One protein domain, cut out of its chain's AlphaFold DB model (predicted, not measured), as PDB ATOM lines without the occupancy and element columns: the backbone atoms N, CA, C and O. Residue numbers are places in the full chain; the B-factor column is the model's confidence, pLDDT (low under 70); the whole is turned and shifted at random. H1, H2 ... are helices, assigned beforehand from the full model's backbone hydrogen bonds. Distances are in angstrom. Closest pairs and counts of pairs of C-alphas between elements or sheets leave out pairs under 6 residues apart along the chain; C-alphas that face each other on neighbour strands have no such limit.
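This is residues 210 to 226 and 387 to 467 of the 596 residues of the protein "Helitron_like_N domain-containing protein" of Chaetomium globosum (strain ATCC 6205 / CBS 148.51 / DSM 1962 / NBRC 6347 / NRRL 1970) (UniProt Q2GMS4). The domain has little regular structure: two helices, long H4 and shorter H2, lie side by side over part of H4, with tiny H3 between them along the chain, while long loops and small H1 make up much of the rest and the far end of H4, residues 461 to 465, sticks out with residues 466 and 467. The printed part has 98 residues with helices H1, H2, H3, H4 in that order and no named strand; its class is all helix, with 37 residues in named elements, under half. It is compact, radius of gyration of the C-alphas 14.1 A, spanning 40 by 30 by 28 A.

H1, residues 402 to 406, is near H4, residues 447 to 465. H2, residues 428 to 436, only just touches residues 453 to 457 of H4, with 3 pairs of C-alphas within 8 A, the closest Ile 432 and Ala 453 at 6.7 A; they run opposite ways at a shallow tilt of 15 degrees. H3, residues 442 to 445, touches H2 only at the corner, closest C-alphas Met 436 and Ala 444, 5.0 A. Every O i to N i+4 pair is within hydrogen-bond range in H1 and H2, 14 of 15 in H4; H3 is too short for one.

H1 begins at C-alpha 402 (137.320, 125.011, 184.081). H2 is 12.2 A long; H4, 28.1 A, ends at C-alpha 465 (138.447, 147.329, 176.972).

Residues 227 to 386 are not printed; C-alphas 226 and 387 are 8.2 A apart. The link H1 to H2 is long. pLDDT is under 70 in residues 210 to 226, 387 to 392 and 466 to 467.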
ATOM      1  N   GLN A 210     118.879 142.744 197.751       38.97
ATOM      2  CA  GLN A 210     120.021 142.849 196.859       38.97
ATOM      3  C   GLN A 210     121.234 142.336 197.637       38.97
ATOM      4  O   GLN A 210     121.674 142.966 198.591       38.97
ATOM      5  N   TYR A 211     121.750 141.162 197.266       42.16
ATOM      6  CA  TYR A 211     122.971 140.646 197.877       42.16
ATOM      7  C   TYR A 211     124.083 141.686 197.696       42.16
ATOM      8  O   TYR A 211     124.499 141.947 196.563       42.16
ATOM      9  N   LYS A 212     124.551 142.274 198.802       43.78
ATOM     10  CA  LYS A 212     125.799 143.037 198.833       43.78
ATOM     11  C   LYS A 212     126.920 142.037 198.559       43.78
ATOM     12  O   LYS A 212     127.020 140.996 199.210       43.78
ATOM     13  N   TYR A 213     127.687 142.294 197.507       52.44
ATOM     14  CA  TYR A 213     128.839 141.475 197.152       52.44
ATOM     15  C   TYR A 213     130.075 142.161 197.703       52.44
ATOM     16  O   TYR A 213     130.451 143.212 197.196       52.44
ATOM     17  N   ARG A 214     130.690 141.544 198.711       51.22
ATOM     18  CA  ARG A 214     131.975 141.954 199.266       51.22
ATOM     19  C   ARG A 214     132.957 140.793 199.139       51.22
ATOM     20  O   ARG A 214     132.560 139.638 199.300       51.22
ATOM     21  N   GLY A 215     134.189 141.097 198.744       57.56
ATOM     22  CA  GLY A 215     135.246 140.110 198.520       57.56
ATOM     23  C   GLY A 215     135.578 139.849 197.046       57.56
ATOM     24  O   GLY A 215     134.754 139.977 196.134       57.56
ATOM     25  N   HIS A 216     136.827 139.445 196.811       59.22
ATOM     26  CA  HIS A 216     137.386 139.220 195.481       59.22
ATOM     27  C   HIS A 216     137.993 137.822 195.353       59.22
ATOM     28  O   HIS A 216     138.611 137.295 196.270       59.22
ATOM     29  N   ILE A 217     137.844 137.229 194.168       65.75
ATOM     30  CA  ILE A 217     138.590 136.044 193.745       65.75
ATOM     31  C   ILE A 217     139.473 136.471 192.584       65.75
ATOM     32  O   ILE A 217     139.002 136.731 191.468       65.75
ATOM     33  N   VAL A 218     140.768 136.514 192.863       60.16
ATOM     34  CA  VAL A 218     141.802 136.742 191.864       60.16
ATOM     35  C   VAL A 218     142.326 135.386 191.413       60.16
ATOM     36  O   VAL A 218     142.733 134.556 192.223       60.16
ATOM     37  N   HIS A 219     142.303 135.153 190.104       59.34
ATOM     38  CA  HIS A 219     143.016 134.031 189.511       59.34
ATOM     39  C   HIS A 219     144.396 134.539 189.123       59.34
ATOM     40  O   HIS A 219     144.538 135.295 188.164       59.34
ATOM     41  N   PHE A 220     145.415 134.154 189.881       55.22
ATOM     42  CA  PHE A 220     146.785 134.363 189.439       55.22
ATOM     43  C   PHE A 220     147.081 133.390 188.301       55.22
ATOM     44  O   PHE A 220     146.633 132.241 188.338       55.22
ATOM     45  N   LEU A 221     147.840 133.848 187.304       47.69
ATOM     46  CA  LEU A 221     148.397 132.987 186.264       47.69
ATOM     47  C   LEU A 221     149.373 132.012 186.929       47.69
ATOM     48  O   LEU A 221     150.572 132.257 187.018       47.69
ATOM     49  N   ARG A 222     148.838 130.921 187.465       51.09
ATOM     50  CA  ARG A 222     149.599 129.792 187.975       51.09
ATOM     51  C   ARG A 222     149.380 128.638 187.022       51.09
ATOM     52  O   ARG A 222     148.247 128.289 186.691       51.09
ATOM     53  N   ASP A 223     150.482 128.059 186.579       50.81
ATOM     54  CA  ASP A 223     150.493 126.955 185.633       50.81
ATOM     55  C   ASP A 223     150.173 125.629 186.340       50.81
ATOM     56  O   ASP A 223     151.004 124.730 186.446       50.81
ATOM     57  N   VAL A 224     148.973 125.523 186.913       52.53
ATOM     58  CA  VAL A 224     148.567 124.328 187.655       52.53
ATOM     59  C   VAL A 224     148.047 123.309 186.654       52.53
ATOM     60  O   VAL A 224     146.920 123.398 186.164       52.53
ATOM     61  N   GLY A 225     148.889 122.342 186.298       45.28
ATOM     62  CA  GLY A 225     148.567 121.435 185.207       45.28
ATOM     63  C   GLY A 225     147.354 120.546 185.447       45.28
ATOM     64  O   GLY A 225     146.556 120.270 184.559       45.28
ATOM     65  N   LYS A 226     147.178 120.080 186.662       52.06
ATOM     66  CA  LYS A 226     146.019 119.323 187.117       52.06
ATOM     67  C   LYS A 226     146.109 119.499 188.615       52.06
ATOM     68  O   LYS A 226     147.173 119.199 189.142       52.06
ATOM     69  N   SER A 387     152.937 121.382 190.895       59.25
ATOM     70  CA  SER A 387     153.619 121.035 189.646       59.25
ATOM     71  C   SER A 387     153.244 122.011 188.525       59.25
ATOM     72  O   SER A 387     152.094 122.033 188.070       59.25
ATOM     73  N   ILE A 388     154.234 122.784 188.079       61.91
ATOM     74  CA  ILE A 388     154.115 123.747 186.985       61.91
ATOM     75  C   ILE A 388     154.044 122.958 185.674       61.91
ATOM     76  O   ILE A 388     154.898 122.107 185.400       61.91
ATOM     77  N   ARG A 389     153.011 123.189 184.863       62.41
ATOM     78  CA  ARG A 389     152.972 122.655 183.495       62.41
ATOM     79  C   ARG A 389     154.002 123.387 182.613       62.41
ATOM     80  O   ARG A 389     154.773 124.218 183.064       62.41
ATOM     81  N   ARG A 390     154.126 122.987 181.344       64.38
ATOM     82  CA  ARG A 390     154.995 123.698 180.376       64.38
ATOM     83  C   ARG A 390     154.234 124.760 179.580       64.38
ATOM     84  O   ARG A 390     154.835 125.499 178.808       64.38
ATOM     85  N   THR A 391     152.908 124.764 179.669       68.31
ATOM     86  CA  THR A 391     152.038 125.616 178.859       68.31
ATOM     87  C   THR A 391     150.851 126.034 179.720       68.31
ATOM     88  O   THR A 391     149.995 125.184 179.994       68.31
ATOM     89  N   PRO A 392     150.784 127.319 180.115       69.00
ATOM     90  CA  PRO A 392     149.693 127.843 180.919       69.00
ATOM     91  C   PRO A 392     148.337 127.665 180.235       69.00
ATOM     92  O   PRO A 392     148.209 127.798 179.014       69.00
ATOM     93  N   VAL A 393     147.303 127.397 181.030       74.00
ATOM     94  CA  VAL A 393     145.917 127.353 180.550       74.00
ATOM     95  C   VAL A 393     145.335 128.767 180.590       74.00
ATOM     96  O   VAL A 393     145.292 129.382 181.652       74.00
ATOM     97  N   ASP A 394     144.868 129.278 179.446       77.56
ATOM     98  CA  ASP A 394     144.133 130.553 179.392       77.56
ATOM     99  C   ASP A 394     142.813 130.420 180.175       77.56
ATOM    100  O   ASP A 394     142.048 129.474 179.966       77.56
ATOM    101  N   GLU A 395     142.508 131.375 181.055       78.38
ATOM    102  CA  GLU A 395     141.227 131.418 181.771       78.38
ATOM    103  C   GLU A 395     140.031 131.558 180.805       78.38
ATOM    104  O   GLU A 395     138.942 131.066 181.095       78.38
ATOM    105  N   PHE A 396     140.244 132.144 179.618       82.75
ATOM    106  CA  PHE A 396     139.229 132.318 178.567       82.75
ATOM    107  C   PHE A 396     139.309 131.258 177.459       82.75
ATOM    108  O   PHE A 396     138.915 131.504 176.313       82.75
ATOM    109  N   ASN A 397     139.856 130.086 177.777       82.62
ATOM    110  CA  ASN A 397     140.009 129.000 176.819       82.62
ATOM    111  C   ASN A 397     138.660 128.476 176.274       82.62
ATOM    112  O   ASN A 397     137.582 128.729 176.809       82.62
ATOM    113  N   GLN A 398     138.749 127.700 175.191       81.88
ATOM    114  CA  GLN A 398     137.616 127.023 174.544       81.88
ATOM    115  C   GLN A 398     137.781 125.496 174.542       81.88
ATOM    116  O   GLN A 398     137.165 124.806 173.732       81.88
ATOM    117  N   THR A 399     138.643 124.957 175.404       80.44
ATOM    118  CA  THR A 399     139.042 123.538 175.360       80.44
ATOM    119  C   THR A 399     138.891 122.812 176.692       80.44
ATOM    120  O   THR A 399     138.584 121.623 176.705       80.44
ATOM    121  N   HIS A 400     139.068 123.506 177.812       83.12
ATOM    122  CA  HIS A 400     139.030 122.968 179.163       83.12
ATOM    123  C   HIS A 400     137.825 123.530 179.924       83.12
ATOM    124  O   HIS A 400     137.708 124.736 180.131       83.12
ATOM    125  N   ALA A 401     136.951 122.643 180.399       87.38
ATOM    126  CA  ALA A 401     135.767 122.984 181.187       87.38
ATOM    127  C   ALA A 401     136.141 123.390 182.632       87.38
ATOM    128  O   ALA A 401     135.947 122.629 183.580       87.38
ATOM    129  N   LEU A 402     136.761 124.563 182.799       85.81
ATOM    130  CA  LEU A 402     137.320 125.011 184.081       85.81
ATOM    131  C   LEU A 402     136.253 125.192 185.171       85.81
ATOM    132  O   LEU A 402     136.512 124.842 186.320       85.81
ATOM    133  N   LEU A 403     135.057 125.689 184.834       87.81
ATOM    134  CA  LEU A 403     133.975 125.880 185.812       87.81
ATOM    135  C   LEU A 403     133.470 124.534 186.332       87.81
ATOM    136  O   LEU A 403     133.262 124.361 187.533       87.81
ATOM    137  N   SER A 404     133.330 123.569 185.430       89.81
ATOM    138  CA  SER A 404     132.976 122.194 185.750       89.81
ATOM    139  C   SER A 404     134.004 121.516 186.652       89.81
ATOM    140  O   SER A 404     133.620 120.820 187.589       89.81
ATOM    141  N   LEU A 405     135.295 121.723 186.389       86.00
ATOM    142  CA  LEU A 405     136.382 121.152 187.187       86.00
ATOM    143  C   LEU A 405     136.502 121.811 188.566       86.00
ATOM    144  O   LEU A 405     136.741 121.121 189.548       86.00
ATOM    145  N   ALA A 406     136.335 123.131 188.656       84.44
ATOM    146  CA  ALA A 406     136.462 123.864 189.915       84.44
ATOM    147  C   ALA A 406     135.229 123.719 190.822       84.44
ATOM    148  O   ALA A 406     135.337 123.813 192.043       84.44
ATOM    149  N   CYS A 407     134.044 123.518 190.241       89.06
ATOM    150  CA  CYS A 407     132.778 123.429 190.967       89.06
ATOM    151  C   CYS A 407     132.031 122.121 190.631       89.06
ATOM    152  O   CYS A 407     130.923 122.162 190.087       89.06
ATOM    153  N   PRO A 408     132.582 120.941 190.979       88.88
ATOM    154  CA  PRO A 408     131.979 119.651 190.629       88.88
ATOM    155  C   PRO A 408     130.597 119.434 191.267       88.88
ATOM    156  O   PRO A 408     129.743 118.763 190.697       88.88
ATOM    157  N   THR A 409     130.324 120.058 192.417       88.75
ATOM    158  CA  THR A 409     129.000 120.042 193.069       88.75
ATOM    159  C   THR A 409     127.921 120.740 192.239       88.75
ATOM    160  O   THR A 409     126.740 120.394 192.306       88.75
ATOM    161  N   MET A 410     128.337 121.703 191.422       90.25
ATOM    162  CA  MET A 410     127.490 122.493 190.537       90.25
ATOM    163  C   MET A 410     127.275 121.786 189.208       90.25
ATOM    164  O   MET A 410     126.151 121.757 188.696       90.25
ATOM    165  N   PHE A 411     128.338 121.147 188.719       91.81
ATOM    166  CA  PHE A 411     128.405 120.413 187.464       91.81
ATOM    167  C   PHE A 411     128.662 118.916 187.714       91.81
ATOM    168  O   PHE A 411     129.691 118.392 187.304       91.81
ATOM    169  N   PRO A 412     127.724 118.175 188.333       90.62
ATOM    170  CA  PRO A 412     127.954 116.805 188.810       90.62
ATOM    171  C   PRO A 412     128.392 115.812 187.725       90.62
ATOM    172  O   PRO A 412     129.111 114.860 187.997       90.62
ATOM    173  N   ARG A 413     127.948 116.028 186.483       90.62
ATOM    174  CA  ARG A 413     128.285 115.199 185.312       90.62
ATOM    175  C   ARG A 413     129.284 115.873 184.366       90.62
ATOM    176  O   ARG A 413     129.529 115.382 183.274       90.62
ATOM    177  N   GLY A 414     129.786 117.041 184.750       88.44
ATOM    178  CA  GLY A 414     130.630 117.899 183.927       88.44
ATOM    179  C   GLY A 414     130.030 118.351 182.597       88.44
ATOM    180  O   GLY A 414     130.742 118.522 181.613       88.44
ATOM    181  N   VAL A 415     128.707 118.513 182.568       89.00
ATOM    182  CA  VAL A 415     127.934 118.988 181.412       89.00
ATOM    183  C   VAL A 415     127.442 120.410 181.650       89.00
ATOM    184  O   VAL A 415     127.322 120.839 182.795       89.00
ATOM    185  N   ALA A 416     127.069 121.104 180.581       88.31
ATOM    186  CA  ALA A 416     126.611 122.488 180.553       88.31
ATOM    187  C   ALA A 416     127.666 123.527 180.977       88.31
ATOM    188  O   ALA A 416     127.309 124.649 181.341       88.31
ATOM    189  N   ASP A 417     128.957 123.203 180.881       91.56
ATOM    190  CA  ASP A 417     130.036 124.189 181.016       91.56
ATOM    191  C   ASP A 417     130.002 125.184 179.839       91.56
ATOM    192  O   ASP A 417     129.540 124.855 178.741       91.56
ATOM    193  N   PHE A 418     130.473 126.415 180.032       90.44
ATOM    194  CA  PHE A 418     130.544 127.417 178.968       90.44
ATOM    195  C   PHE A 418     131.320 126.925 177.738       90.44
ATOM    196  O   PHE A 418     130.913 127.209 176.612       90.44
ATOM    197  N   VAL A 419     132.367 126.127 177.938       89.06
ATOM    198  CA  VAL A 419     133.226 125.613 176.861       89.06
ATOM    199  C   VAL A 419     132.538 124.550 175.990       89.06
ATOM    200  O   VAL A 419     132.970 124.281 174.870       89.06
ATOM    201  N   GLU A 420     131.436 123.960 176.458       88.06
ATOM    202  CA  GLU A 420     130.759 122.886 175.732       88.06
ATOM    203  C   GLU A 420     130.243 123.338 174.343       88.06
ATOM    204  O   GLU A 420     129.624 124.407 174.225       88.06
ATOM    205  N   PRO A 421     130.442 122.532 173.279       87.31
ATOM    206  CA  PRO A 421     129.955 122.856 171.942       87.31
ATOM    207  C   PRO A 421     128.434 123.044 171.909       87.31
ATOM    208  O   PRO A 421     127.669 122.193 172.358       87.31
ATOM    209  N   ARG A 422     127.976 124.154 171.322       87.50
ATOM    210  CA  ARG A 422     126.548 124.491 171.202       87.50
ATOM    211  C   ARG A 422     126.175 124.813 169.766       87.50
ATOM    212  O   ARG A 422     126.960 125.380 169.015       87.50
ATOM    213  N   GLN A 423     124.921 124.530 169.414       89.25
ATOM    214  CA  GLN A 423     124.366 124.864 168.096       89.25
ATOM    215  C   GLN A 423     124.319 126.377 167.833       89.25
ATOM    216  O   GLN A 423     124.356 126.812 166.685       89.25
ATOM    217  N   ARG A 424     124.197 127.183 168.892       89.62
ATOM    218  CA  ARG A 424     124.186 128.646 168.825       89.62
ATOM    219  C   ARG A 424     125.278 129.191 169.721       89.62
ATOM    220  O   ARG A 424     125.424 128.745 170.859       89.62
ATOM    221  N   LYS A 425     126.000 130.187 169.213       87.94
ATOM    222  CA  LYS A 425     126.951 130.953 170.011       87.94
ATOM    223  C   LYS A 425     126.183 131.726 171.083       87.94
ATOM    224  O   LYS A 425     125.222 132.422 170.762       87.94
ATOM    225  N   ILE A 426     126.620 131.590 172.327       90.81
ATOM    226  CA  ILE A 426     126.112 132.340 173.476       90.81
ATOM    227  C   ILE A 426     127.236 133.216 174.022       90.81
ATOM    228  O   ILE A 426     128.409 132.838 173.937       90.81
ATOM    229  N   SER A 427     126.900 134.396 174.540       90.06
ATOM    230  CA  SER A 427     127.887 135.199 175.257       90.06
ATOM    231  C   SER A 427     128.138 134.602 176.645       90.06
ATOM    232  O   SER A 427     127.288 133.897 177.194       90.06
ATOM    233  N   TYR A 428     129.306 134.883 177.223       89.12
ATOM    234  CA  TYR A 428     129.604 134.463 178.594       89.12
ATOM    235  C   TYR A 428     128.635 135.105 179.597       89.12
ATOM    236  O   TYR A 428     128.182 134.456 180.535       89.12
ATOM    237  N   GLN A 429     128.235 136.354 179.346       88.38
ATOM    238  CA  GLN A 429     127.245 137.057 180.155       88.38
ATOM    239  C   GLN A 429     125.884 136.346 180.146       88.38
ATOM    240  O   GLN A 429     125.332 136.102 181.216       88.38
ATOM    241  N   ASP A 430     125.372 135.960 178.973       89.31
ATOM    242  CA  ASP A 430     124.094 135.237 178.867       89.31
ATOM    243  C   ASP A 430     124.173 133.866 179.551       89.31
ATOM    244  O   ASP A 430     123.222 133.426 180.197       89.31
ATOM    245  N   TYR A 431     125.323 133.196 179.430       91.44
ATOM    246  CA  TYR A 431     125.581 131.919 180.088       91.44
ATOM    247  C   TYR A 431     125.526 132.038 181.616       91.44
ATOM    248  O   TYR A 431     124.794 131.285 182.258       91.44
ATOM    249  N   ILE A 432     126.259 132.993 182.198       88.88
ATOM    250  CA  ILE A 432     126.261 133.222 183.647       88.88
ATOM    251  C   ILE A 432     124.886 133.673 184.124       88.88
ATOM    252  O   ILE A 432     124.408 133.177 185.142       88.88
ATOM    253  N   GLN A 433     124.214 134.551 183.374       83.62
ATOM    254  CA  GLN A 433     122.855 134.970 183.700       83.62
ATOM    255  C   GLN A 433     121.925 133.756 183.770       83.62
ATOM    256  O   GLN A 433     121.223 133.587 184.760       83.62
ATOM    257  N   HIS A 434     121.968 132.870 182.776       85.56
ATOM    258  CA  HIS A 434     121.199 131.629 182.790       85.56
ATOM    259  C   HIS A 434     121.594 130.692 183.949       85.56
ATOM    260  O   HIS A 434     120.721 130.098 184.575       85.56
ATOM    261  N   ALA A 435     122.884 130.556 184.267       85.25
ATOM    262  CA  ALA A 435     123.341 129.725 185.384       85.25
ATOM    263  C   ALA A 435     122.804 130.239 186.730       85.25
ATOM    264  O   ALA A 435     122.258 129.470 187.517       85.25
ATOM    265  N   MET A 436     122.879 131.549 186.972       80.00
ATOM    266  CA  MET A 436     122.345 132.186 188.183       80.00
ATOM    267  C   MET A 436     120.829 131.994 188.335       80.00
ATOM    268  O   MET A 436     120.321 131.939 189.453       80.00
ATOM    269  N   LYS A 437     120.144 131.843 187.205       74.88
ATOM    270  CA  LYS A 437     118.699 131.654 187.048       74.88
ATOM    271  C   LYS A 437     118.244 130.198 187.031       74.88
ATOM    272  O   LYS A 437     117.073 129.905 186.803       74.88
ATOM    273  N   TRP A 438     119.170 129.266 187.228       80.75
ATOM    274  CA  TRP A 438     118.855 127.849 187.172       80.75
ATOM    275  C   TRP A 438     117.811 127.460 188.230       80.75
ATOM    276  O   TRP A 438     117.850 127.947 189.359       80.75
ATOM    277  N   GLU A 439     116.911 126.547 187.865       75.81
ATOM    278  CA  GLU A 439     115.659 126.231 188.574       75.81
ATOM    279  C   GLU A 439     115.800 125.955 190.082       75.81
ATOM    280  O   GLU A 439     114.962 126.363 190.881       75.81
ATOM    281  N   ASP A 440     116.874 125.292 190.509       76.19
ATOM    282  CA  ASP A 440     117.079 124.928 191.916       76.19
ATOM    283  C   ASP A 440     117.852 125.989 192.727       76.19
ATOM    284  O   ASP A 440     118.013 125.853 193.957       76.19
ATOM    285  N   GLY A 441     118.312 127.044 192.049       71.38
ATOM    286  CA  GLY A 441     119.094 128.149 192.587       71.38
ATOM    287  C   GLY A 441     120.489 127.754 193.063       71.38
ATOM    288  O   GLY A 441     121.091 128.516 193.823       71.38
ATOM    289  N   ARG A 442     121.012 126.581 192.680       79.56
ATOM    290  CA  ARG A 442     122.312 126.083 193.156       79.56
ATOM    291  C   ARG A 442     123.415 127.115 192.929       79.56
ATOM    292  O   ARG A 442     124.194 127.384 193.838       79.56
ATOM    293  N   PHE A 443     123.481 127.691 191.727       82.94
ATOM    294  CA  PHE A 443     124.566 128.587 191.313       82.94
ATOM    295  C   PHE A 443     124.513 129.901 192.082       82.94
ATOM    296  O   PHE A 443     125.530 130.354 192.599       82.94
ATOM    297  N   ALA A 444     123.308 130.444 192.251       76.38
ATOM    298  CA  ALA A 444     123.080 131.633 193.057       76.38
ATOM    299  C   ALA A 444     123.345 131.410 194.555       76.38
ATOM    300  O   ALA A 444     123.679 132.351 195.265       76.38
ATOM    301  N   LYS A 445     123.195 130.182 195.066       73.38
ATOM    302  CA  LYS A 445     123.449 129.859 196.481       73.38
ATOM    303  C   LYS A 445     124.918 129.556 196.761       73.38
ATOM    304  O   LYS A 445     125.402 129.859 197.849       73.38
ATOM    305  N   HIS A 446     125.638 128.986 195.799       77.06
ATOM    306  CA  HIS A 446     127.027 128.596 195.992       77.06
ATOM    307  C   HIS A 446     127.895 129.814 196.330       77.06
ATOM    308  O   HIS A 446     127.843 130.836 195.648       77.06
ATOM    309  N   HIS A 447     128.691 129.713 197.394       73.38
ATOM    310  CA  HIS A 447     129.488 130.828 197.907       73.38
ATOM    311  C   HIS A 447     130.564 131.265 196.898       73.38
ATOM    312  O   HIS A 447     130.524 132.400 196.450       73.38
ATOM    313  N   SER A 448     131.435 130.360 196.432       79.50
ATOM    314  CA  SER A 448     132.526 130.734 195.511       79.50
ATOM    315  C   SER A 448     132.093 130.995 194.067       79.50
ATOM    316  O   SER A 448     132.616 131.907 193.440       79.50
ATOM    317  N   PHE A 449     131.146 130.218 193.519       84.75
ATOM    318  CA  PHE A 449     130.754 130.306 192.107       84.75
ATOM    319  C   PHE A 449     130.380 131.727 191.675       84.75
ATOM    320  O   PHE A 449     130.784 132.164 190.603       84.75
ATOM    321  N   ARG A 450     129.653 132.464 192.524       80.75
ATOM    322  CA  ARG A 450     129.248 133.846 192.245       80.75
ATOM    323  C   ARG A 450     130.448 134.758 192.003       80.75
ATOM    324  O   ARG A 450     130.482 135.472 191.006       80.75
ATOM    325  N   PHE A 451     131.454 134.670 192.870       79.44
ATOM    326  CA  PHE A 451     132.692 135.429 192.738       79.44
ATOM    327  C   PHE A 451     133.532 134.952 191.550       79.44
ATOM    328  O   PHE A 451     134.047 135.782 190.807       79.44
ATOM    329  N   ILE A 452     133.634 133.638 191.317       83.50
ATOM    330  CA  ILE A 452     134.346 133.086 190.151       83.50
ATOM    331  C   ILE A 452     133.731 133.641 188.861       83.50
ATOM    332  O   ILE A 452     134.438 134.188 188.015       83.50
ATOM    333  N   ALA A 453     132.408 133.544 188.722       85.06
ATOM    334  CA  ALA A 453     131.675 133.997 187.548       85.06
ATOM    335  C   ALA A 453     131.807 135.511 187.332       85.06
ATOM    336  O   ALA A 453     132.165 135.939 186.232       85.06
ATOM    337  N   LEU A 454     131.559 136.312 188.377       81.12
ATOM    338  CA  LEU A 454     131.605 137.771 188.305       81.12
ATOM    339  C   LEU A 454     133.015 138.279 187.994       81.12
ATOM    340  O   LEU A 454     133.186 139.053 187.056       81.12
ATOM    341  N   ASN A 455     134.032 137.800 188.714       80.19
ATOM    342  CA  ASN A 455     135.406 138.260 188.513       80.19
ATOM    343  C   ASN A 455     135.947 137.832 187.143       80.19
ATOM    344  O   ASN A 455     136.626 138.616 186.484       80.19
ATOM    345  N   THR A 456     135.587 136.637 186.662       82.62
ATOM    346  CA  THR A 456     135.923 136.206 185.293       82.62
ATOM    347  C   THR A 456     135.255 137.101 184.251       82.62
ATOM    348  O   THR A 456     135.907 137.522 183.297       82.62
ATOM    349  N   LEU A 457     133.975 137.449 184.432       83.69
ATOM    350  CA  LEU A 457     133.262 138.357 183.529       83.69
ATOM    351  C   LEU A 457     133.897 139.756 183.520       83.69
ATOM    352  O   LEU A 457     134.114 140.323 182.450       83.69
ATOM    353  N   MET A 458     134.227 140.298 184.693       78.69
ATOM    354  CA  MET A 458     134.869 141.606 184.821       78.69
ATOM    355  C   MET A 458     136.259 141.623 184.173       78.69
ATOM    356  O   MET A 458     136.554 142.541 183.409       78.69
ATOM    357  N   ARG A 459     137.083 140.586 184.380       80.81
ATOM    358  CA  ARG A 459     138.383 140.449 183.698       80.81
ATOM    359  C   ARG A 459     138.235 140.273 182.189       80.81
ATOM    360  O   ARG A 459     139.009 140.860 181.438       80.81
ATOM    361  N   GLN A 460     137.220 139.543 181.721       80.94
ATOM    362  CA  GLN A 460     136.930 139.419 180.289       80.94
ATOM    363  C   GLN A 460     136.612 140.782 179.661       80.94
ATOM    364  O   GLN A 460     137.129 141.114 178.593       80.94
ATOM    365  N   GLN A 461     135.771 141.576 180.330       80.81
ATOM    366  CA  GLN A 461     135.436 142.932 179.901       80.81
ATOM    367  C   GLN A 461     136.671 143.833 179.933       80.81
ATOM    368  O   GLN A 461     136.937 144.524 178.952       80.81
ATOM    369  N   ALA A 462     137.470 143.771 181.001       76.69
ATOM    370  CA  ALA A 462     138.716 144.521 181.122       76.69
ATOM    371  C   ALA A 462     139.694 144.179 179.994       76.69
ATOM    372  O   ALA A 462     140.174 145.085 179.328       76.69
ATOM    373  N   ARG A 463     139.901 142.894 179.679       75.81
ATOM    374  CA  ARG A 463     140.726 142.448 178.539       75.81
ATOM    375  C   ARG A 463     140.196 142.950 177.190       75.81
ATOM    376  O   ARG A 463     140.978 143.194 176.276       75.81
ATOM    377  N   GLY A 464     138.878 143.079 177.036       74.00
ATOM    378  CA  GLY A 464     138.268 143.650 175.831       74.00
ATOM    379  C   GLY A 464     138.444 145.169 175.718       74.00
ATOM    380  O   GLY A 464     138.613 145.683 174.611       74.00
ATOM    381  N   HIS A 465     138.419 145.867 176.855       70.19
ATOM    382  CA  HIS A 465     138.447 147.329 176.972       70.19
ATOM    383  C   HIS A 465     139.830 147.921 177.281       70.19
ATOM    384  O   HIS A 465     140.000 149.133 177.181       70.19
ATOM    385  N   SER A 466     140.831 147.089 177.580       60.12
ATOM    386  CA  SER A 466     142.231 147.478 177.790       60.12
ATOM    387  C   SER A 466     142.953 147.871 176.499       60.12
ATOM    388  O   SER A 466     144.134 148.213 176.517       60.12
ATOM    389  N   ARG A 467     142.254 147.831 175.358       61.69
ATOM    390  CA  ARG A 467     142.754 148.368 174.096       61.69
ATOM    391  C   ARG A 467     142.862 149.886 174.191       61.69
ATOM    392  O   ARG A 467     141.949 150.564 174.656       61.69
TER     393      ARG A 467